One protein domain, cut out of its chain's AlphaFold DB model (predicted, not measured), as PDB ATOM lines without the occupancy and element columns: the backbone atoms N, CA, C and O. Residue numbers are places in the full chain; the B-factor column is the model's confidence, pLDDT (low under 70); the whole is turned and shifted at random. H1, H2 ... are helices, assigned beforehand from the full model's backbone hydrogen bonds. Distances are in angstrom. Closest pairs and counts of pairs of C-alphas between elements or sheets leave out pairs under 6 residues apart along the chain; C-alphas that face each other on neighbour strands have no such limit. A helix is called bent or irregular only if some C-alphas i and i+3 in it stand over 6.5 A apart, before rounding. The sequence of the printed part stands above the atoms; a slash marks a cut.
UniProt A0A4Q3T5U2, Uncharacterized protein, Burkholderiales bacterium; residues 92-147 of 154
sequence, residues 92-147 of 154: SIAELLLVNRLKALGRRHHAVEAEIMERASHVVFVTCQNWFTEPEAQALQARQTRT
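This is residues 92 to 147 of the 154 residues of an uncharacterized protein of Burkholderiales bacterium (UniProt A0A4Q3T5U2). Picture an open zigzag of three helices: the long helix H2 makes the long stroke, H1 folds back beside one end of it as a narrow V, and H3 sticks out past its other end, touching neither of the other two. The V is closed only near its point, where the last residues of H1 meet the first ones of H2; residues 92 to 101, with most of H1, stand free of the rest. The printed part has 56 residues with three named helices in the order H1, H2, H3 and no named strand, and its class is all helix. The whole is extended, with a radius of gyration of the C-alphas of 16.7 A, and its C-alphas span 51 by 26 by 13 A, an outline that is only just flat.

Start at the longest helix, H2, residues 112 to 131. Look near its first residues for H1, residues 93 to 106: the two touch, with 4 pairs of C-alphas within 8 A, and the closest C-alphas are those of Gly 106 and Glu 113, 6.1 A apart. H1 touches H2 with residues 102 to 106 alone, and H2 touches H1 with residues 113 to 117 alone. Their lines stand at a shallow tilt of 27 degrees and run opposite ways, with centres 14.6 A apart; together they form a helical hairpin. Beyond the last residue of H2 comes H3, residues 135 to 146, which is apart from H2 and apart from H1. In the backbones of H1, H2 and H3, every O i to N i+4 pair is within hydrogen-bond range.

Find C-alpha 112 at (301.555, 242.774, 205.499); from there H2 runs 28.5 A to C-alpha 131 at (280.049, 260.997, 209.990). Go back to C-alpha 93 at (290.255, 261.329, 190.963), where H1 begins; it measures 19.5 A to C-alpha 106. H3 measures 16.6 A from C-alpha 135 to C-alpha 146, which you find at (261.305, 248.085, 217.600). None of the three helices is bent.

Look for the two C-alphas farthest apart, those of Arg 108 and Thr 147, at 51.6 A. The first and last printed C-alphas, of Ser 92 and Thr 147, are 39.4 A apart. The printed part runs from 92 to 147 with no cut, and both links, of 5 residues from H1 to H2 and of 3 residues from H2 to H3, are tight. Read the B-factor column for the model's confidence: the mean pLDDT of the printed part is 71.9, and 26 printed residues are under 70, namely residues 104 to 114 and residues 133 to 147. The mean pLDDT is 80 in H2, 75 in H1 and 62 in H3.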
ATOM      1  N   SER A  92     285.895 259.547 191.942       74.06
ATOM      2  CA  SER A  92     286.631 260.790 192.151       74.06
ATOM      3  C   SER A  92     288.109 260.525 191.859       74.06
ATOM      4  O   SER A  92     288.632 259.460 192.188       74.06
ATOM      5  N   ILE A  93     288.818 261.479 191.255       76.19
ATOM      6  CA  ILE A  93     290.255 261.329 190.963       76.19
ATOM      7  C   ILE A  93     291.064 260.937 192.214       76.19
ATOM      8  O   ILE A  93     292.064 260.229 192.113       76.19
ATOM      9  N   ALA A  94     290.578 261.319 193.400       74.56
ATOM     10  CA  ALA A  94     291.108 260.893 194.689       74.56
ATOM     11  C   ALA A  94     291.052 259.367 194.897       74.56
ATOM     12  O   ALA A  94     292.022 258.785 195.372       74.56
ATOM     13  N   GLU A  95     289.964 258.708 194.497       77.12
ATOM     14  CA  GLU A  95     289.792 257.256 194.585       77.12
ATOM     15  C   GLU A  95     290.768 256.531 193.651       77.12
ATOM     16  O   GLU A  95     291.461 255.601 194.064       77.12
ATOM     17  N   LEU A  96     290.919 257.024 192.418       79.19
ATOM     18  CA  LEU A  96     291.882 256.478 191.459       79.19
ATOM     19  C   LEU A  96     293.328 256.604 191.970       79.19
ATOM     20  O   LEU A  96     294.131 255.677 191.831       79.19
ATOM     21  N   LEU A  97     293.673 257.750 192.563       83.81
ATOM     22  CA  LEU A  97     295.000 257.995 193.132       83.81
ATOM     23  C   LEU A  97     295.249 257.148 194.381       83.81
ATOM     24  O   LEU A  97     296.347 256.611 194.538       83.81
ATOM     25  N   LEU A  98     294.239 256.979 195.234       84.81
ATOM     26  CA  LEU A  98     294.313 256.134 196.420       84.81
ATOM     27  C   LEU A  98     294.537 254.670 196.031       84.81
ATOM     28  O   LEU A  98     295.494 254.055 196.497       84.81
ATOM     29  N   VAL A  99     293.734 254.139 195.105       83.31
ATOM     30  CA  VAL A  99     293.880 252.765 194.604       83.31
ATOM     31  C   VAL A  99     295.239 252.569 193.931       83.31
ATOM     32  O   VAL A  99     295.894 251.557 194.165       83.31
ATOM     33  N   ASN A 100     295.722 253.530 193.139       79.12
ATOM     34  CA  ASN A 100     297.051 253.429 192.529       79.12
ATOM     35  C   ASN A 100     298.180 253.469 193.563       79.12
ATOM     36  O   ASN A 100     299.139 252.708 193.432       79.12
ATOM     37  N   ARG A 101     298.071 254.310 194.597       76.50
ATOM     38  CA  ARG A 101     299.060 254.382 195.679       76.50
ATOM     39  C   ARG A 101     299.097 253.080 196.475       76.50
ATOM     40  O   ARG A 101     300.182 252.553 196.688       76.50
ATOM     41  N   LEU A 102     297.935 252.530 196.820       76.31
ATOM     42  CA  LEU A 102     297.804 251.227 197.479       76.31
ATOM     43  C   LEU A 102     298.322 250.085 196.592       76.31
ATOM     44  O   LEU A 102     299.042 249.215 197.051       76.31
ATOM     45  N   LYS A 103     298.065 250.107 195.281       72.81
ATOM     46  CA  LYS A 103     298.624 249.105 194.352       72.81
ATOM     47  C   LYS A 103     300.133 249.246 194.146       72.81
ATOM     48  O   LYS A 103     300.785 248.264 193.794       72.81
ATOM     49  N   ALA A 104     300.687 250.450 194.278       69.12
ATOM     50  CA  ALA A 104     302.119 250.706 194.136       69.12
ATOM     51  C   ALA A 104     302.902 250.316 195.393       69.12
ATOM     52  O   ALA A 104     304.016 249.802 195.278       69.12
ATOM     53  N   LEU A 105     302.310 250.538 196.567       64.81
ATOM     54  CA  LEU A 105     302.813 250.024 197.834       64.81
ATOM     55  C   LEU A 105     302.704 248.486 197.842       64.81
ATOM     56  O   LEU A 105     303.721 247.831 198.073       64.81
ATOM     57  N   GLY A 106     301.574 247.941 197.353       58.84
ATOM     58  CA  GLY A 106     301.208 246.512 197.321       58.84
ATOM     59  C   GLY A 106     302.257 245.589 196.739       58.84
ATOM     60  O   GLY A 106     302.434 244.460 197.185       58.84
ATOM     61  N   ARG A 107     302.980 246.086 195.735       60.72
ATOM     62  CA  ARG A 107     304.035 245.344 195.034       60.72
ATOM     63  C   ARG A 107     305.328 245.208 195.832       60.72
ATOM     64  O   ARG A 107     306.232 244.510 195.387       60.72
ATOM     65  N   ARG A 108     305.463 245.917 196.955       59.91
ATOM     66  CA  ARG A 108     306.674 245.925 197.784       59.91
ATOM     67  C   ARG A 108     306.523 245.093 199.059       59.91
ATOM     68  O   ARG A 108     307.548 244.677 199.582       59.91
ATOM     69  N   HIS A 109     305.304 244.814 199.534       54.66
ATOM     70  CA  HIS A 109     305.068 244.102 200.800       54.66
ATOM     71  C   HIS A 109     303.775 243.255 200.773       54.66
ATOM     72  O   HIS A 109     302.833 243.465 201.531       54.66
ATOM     73  N   HIS A 110     303.736 242.248 199.898       56.47
ATOM     74  CA  HIS A 110     302.522 241.495 199.541       56.47
ATOM     75  C   HIS A 110     301.735 240.815 200.686       56.47
ATOM     76  O   HIS A 110     300.554 240.549 200.496       56.47
ATOM     77  N   ALA A 111     302.333 240.538 201.852       58.62
ATOM     78  CA  ALA A 111     301.637 239.861 202.959       58.62
ATOM     79  C   ALA A 111     301.105 240.826 204.036       58.62
ATOM     80  O   ALA A 111     299.965 240.710 204.468       58.62
ATOM     81  N   VAL A 112     301.912 241.812 204.437       61.09
ATOM     82  CA  VAL A 112     301.555 242.774 205.499       61.09
ATOM     83  C   VAL A 112     300.567 243.823 204.984       61.09
ATOM     84  O   VAL A 112     299.759 244.370 205.728       61.09
ATOM     85  N   GLU A 113     300.594 244.097 203.683       62.38
ATOM     86  CA  GLU A 113     299.796 245.166 203.107       62.38
ATOM     87  C   GLU A 113     298.328 244.809 202.890       62.38
ATOM     88  O   GLU A 113     297.481 245.692 202.979       62.38
ATOM     89  N   ALA A 114     298.006 243.532 202.666       66.19
ATOM     90  CA  ALA A 114     296.615 243.093 202.577       66.19
ATOM     91  C   ALA A 114     295.890 243.301 203.918       66.19
ATOM     92  O   ALA A 114     294.808 243.883 203.943       66.19
ATOM     93  N   GLU A 115     296.534 242.932 205.029       73.44
ATOM     94  CA  GLU A 115     295.995 243.126 206.380       73.44
ATOM     95  C   GLU A 115     295.880 244.618 206.740       73.44
ATOM     96  O   GLU A 115     294.870 245.061 207.289       73.44
ATOM     97  N   ILE A 116     296.887 245.431 206.391       77.44
ATOM     98  CA  ILE A 116     296.836 246.887 206.604       77.44
ATOM     99  C   ILE A 116     295.725 247.526 205.762       77.44
ATOM    100  O   ILE A 116     295.030 248.418 206.246       77.44
ATOM    101  N   MET A 117     295.534 247.080 204.520       81.75
ATOM    102  CA  MET A 117     294.513 247.613 203.621       81.75
ATOM    103  C   MET A 117     293.101 247.232 204.066       81.75
ATOM    104  O   MET A 117     292.209 248.074 204.011       81.75
ATOM    105  N   GLU A 118     292.907 246.007 204.556       81.31
ATOM    106  CA  GLU A 118     291.648 245.554 205.154       81.31
ATOM    107  C   GLU A 118     291.307 246.356 206.416       81.31
ATOM    108  O   GLU A 118     290.187 246.840 206.579       81.31
ATOM    109  N   ARG A 119     292.293 246.602 207.285       80.69
ATOM    110  CA  ARG A 119     292.090 247.454 208.465       80.69
ATOM    111  C   ARG A 119     291.799 248.902 208.080       80.69
ATOM    112  O   ARG A 119     290.904 249.515 208.657       80.69
ATOM    113  N   ALA A 120     292.522 249.452 207.108       83.31
ATOM    114  CA  ALA A 120     292.320 250.822 206.647       83.31
ATOM    115  C   ALA A 120     290.938 251.012 206.007       83.31
ATOM    116  O   ALA A 120     290.261 251.998 206.302       83.31
ATOM    117  N   SER A 121     290.486 250.064 205.180       84.69
ATOM    118  CA  SER A 121     289.156 250.118 204.569       84.69
ATOM    119  C   SER A 121     288.050 250.000 205.618       84.69
ATOM    120  O   SER A 121     287.078 250.751 205.554       84.69
ATOM    121  N   HIS A 122     288.230 249.152 206.636       89.00
ATOM    122  CA  HIS A 122     287.290 249.030 207.746       89.00
ATOM    123  C   HIS A 122     287.195 250.321 208.577       89.00
ATOM    124  O   HIS A 122     286.095 250.780 208.882       89.00
ATOM    125  N   VAL A 123     288.327 250.958 208.896       86.81
ATOM    126  CA  VAL A 123     288.341 252.238 209.628       86.81
ATOM    127  C   VAL A 123     287.626 253.332 208.835       86.81
ATOM    128  O   VAL A 123     286.803 254.048 209.407       86.81
ATOM    129  N   VAL A 124     287.891 253.443 207.527       85.44
ATOM    130  CA  VAL A 124     287.213 254.408 206.641       85.44
ATOM    131  C   VAL A 124     285.715 254.113 206.555       85.44
ATOM    132  O   VAL A 124     284.904 255.027 206.657       85.44
ATOM    133  N   PHE A 125     285.324 252.845 206.435       86.56
ATOM    134  CA  PHE A 125     283.919 252.450 206.404       86.56
ATOM    135  C   PHE A 125     283.176 252.861 207.684       86.56
ATOM    136  O   PHE A 125     282.131 253.505 207.608       86.56
ATOM    137  N   VAL A 126     283.731 252.554 208.861       87.19
ATOM    138  CA  VAL A 126     283.117 252.894 210.157       87.19
ATOM    139  C   VAL A 126     283.058 254.406 210.372       87.19
ATOM    140  O   VAL A 126     282.048 254.922 210.846       87.19
ATOM    141  N   THR A 127     284.113 255.137 210.012       86.75
ATOM    142  CA  THR A 127     284.110 256.604 210.137       86.75
ATOM    143  C   THR A 127     283.106 257.243 209.194       86.75
ATOM    144  O   THR A 127     282.353 258.108 209.632       86.75
ATOM    145  N   CYS A 128     283.000 256.769 207.952       82.38
ATOM    146  CA  CYS A 128     281.971 257.245 207.038       82.38
ATOM    147  C   CYS A 128     280.557 256.935 207.546       82.38
ATOM    148  O   CYS A 128     279.691 257.800 207.480       82.38
ATOM    149  N   GLN A 129     280.337 255.755 208.133       79.12
ATOM    150  CA  GLN A 129     279.067 255.404 208.779       79.12
ATOM    151  C   GLN A 129     278.765 256.253 210.027       79.12
ATOM    152  O   GLN A 129     277.610 256.416 210.410       79.12
ATOM    153  N   ASN A 130     279.769 256.811 210.692       76.25
ATOM    154  CA  ASN A 130     279.527 257.667 211.851       76.25
ATOM    155  C   ASN A 130     279.348 259.143 211.458       76.25
ATOM    156  O   ASN A 130     278.637 259.881 212.128       76.25
ATOM    157  N   TRP A 131     280.011 259.586 210.388       79.50
ATOM    158  CA  TRP A 131     280.049 260.997 209.990       79.50
ATOM    159  C   TRP A 131     279.055 261.359 208.889       79.50
ATOM    160  O   TRP A 131     278.602 262.499 208.845       79.50
ATOM    161  N   PHE A 132     278.721 260.419 208.001       74.56
ATOM    162  CA  PHE A 132     277.883 260.683 206.827       74.56
ATOM    163  C   PHE A 132     276.534 259.965 206.851       74.56
ATOM    164  O   PHE A 132     275.709 260.226 205.977       74.56
ATOM    165  N   THR A 133     276.267 259.090 207.823       65.44
ATOM    166  CA  THR A 133     274.928 258.505 207.944       65.44
ATOM    167  C   THR A 133     274.007 259.532 208.567       65.44
ATOM    168  O   THR A 133     274.135 259.869 209.744       65.44
ATOM    169  N   GLU A 134     273.085 260.039 207.758       66.88
ATOM    170  CA  GLU A 134     272.038 260.943 208.204       66.88
ATOM    171  C   GLU A 134     271.318 260.339 209.424       66.88
ATOM    172  O   GLU A 134     270.922 259.164 209.390       66.88
ATOM    173  N   PRO A 135     271.115 261.104 210.512       62.53
ATOM    174  CA  PRO A 135     270.439 260.605 211.709       62.53
ATOM    175  C   PRO A 135     269.015 260.101 211.418       62.53
ATOM    176  O   PRO A 135     268.491 259.262 212.153       62.53
ATOM    177  N   GLU A 136     268.401 260.546 210.318       60.38
ATOM    178  CA  GLU A 136     267.093 260.083 209.855       60.38
ATOM    179  C   GLU A 136     267.112 258.618 209.381       60.38
ATOM    180  O   GLU A 136     266.223 257.841 209.736       60.38
ATOM    181  N   ALA A 137     268.166 258.182 208.680       61.22
ATOM    182  CA  ALA A 137     268.303 256.798 208.219       61.22
ATOM    183  C   ALA A 137     268.484 255.814 209.391       61.22
ATOM    184  O   ALA A 137     267.907 254.721 209.389       61.22
ATOM    185  N   GLN A 138     269.218 256.218 210.434       62.34
ATOM    186  CA  GLN A 138     269.360 255.426 211.661       62.34
ATOM    187  C   GLN A 138     268.068 255.412 212.492       62.34
ATOM    188  O   GLN A 138     267.698 254.371 213.037       62.34
ATOM    189  N   ALA A 139     267.331 256.528 212.552       64.88
ATOM    190  CA  ALA A 139     266.039 256.598 213.235       64.88
ATOM    191  C   ALA A 139     264.970 255.708 212.569       64.88
ATOM    192  O   ALA A 139     264.161 255.088 213.265       64.88
ATOM    193  N   LEU A 140     264.981 255.599 211.235       64.00
ATOM    194  CA  LEU A 140     264.093 254.710 210.481       64.00
ATOM    195  C   LEU A 140     264.433 253.228 210.702       64.00
ATOM    196  O   LEU A 140     263.525 252.430 210.937       64.00
ATOM    197  N   GLN A 141     265.717 252.859 210.729       65.31
ATOM    198  CA  GLN A 141     266.137 251.491 211.068       65.31
ATOM    199  C   GLN A 141     265.827 251.127 212.531       65.31
ATOM    200  O   GLN A 141     265.305 250.046 212.801       65.31
ATOM    201  N   ALA A 142     266.052 252.041 213.482       65.56
ATOM    202  CA  ALA A 142     265.725 251.832 214.896       65.56
ATOM    203  C   ALA A 142     264.209 251.725 215.157       65.56
ATOM    204  O   ALA A 142     263.777 251.065 216.106       65.56
ATOM    205  N   ARG A 143     263.378 252.355 214.315       60.34
ATOM    206  CA  ARG A 143     261.920 252.168 214.336       60.34
ATOM    207  C   ARG A 143     261.505 250.798 213.799       60.34
ATOM    208  O   ARG A 143     260.605 250.199 214.375       60.34
ATOM    209  N   GLN A 144     262.175 250.281 212.770       63.47
ATOM    210  CA  GLN A 144     261.875 248.964 212.194       63.47
ATOM    211  C   GLN A 144     262.253 247.800 213.125       63.47
ATOM    212  O   GLN A 144     261.526 246.811 213.195       63.47
ATOM    213  N   THR A 145     263.340 247.910 213.894       61.22
ATOM    214  CA  THR A 145     263.731 246.855 214.852       61.22
ATOM    215  C   THR A 145     262.884 246.852 216.126       61.22
ATOM    216  O   THR A 145     262.750 245.814 216.773       61.22
ATOM    217  N   ARG A 146     262.253 247.983 216.475       55.00
ATOM    218  CA  ARG A 146     261.305 248.085 217.600       55.00
ATOM    219  C   ARG A 146     259.919 247.521 217.304       55.00
ATOM    220  O   ARG A 146     259.169 247.268 218.241       55.00
ATOM    221  N   THR A 147     259.578 247.288 216.040       60.25
ATOM    222  CA  THR A 147     258.313 246.657 215.643       60.25
ATOM    223  C   THR A 147     258.511 245.175 215.332       60.25
ATOM    224  O   THR A 147     258.030 244.681 214.317       60.25
TER     225      THR A 147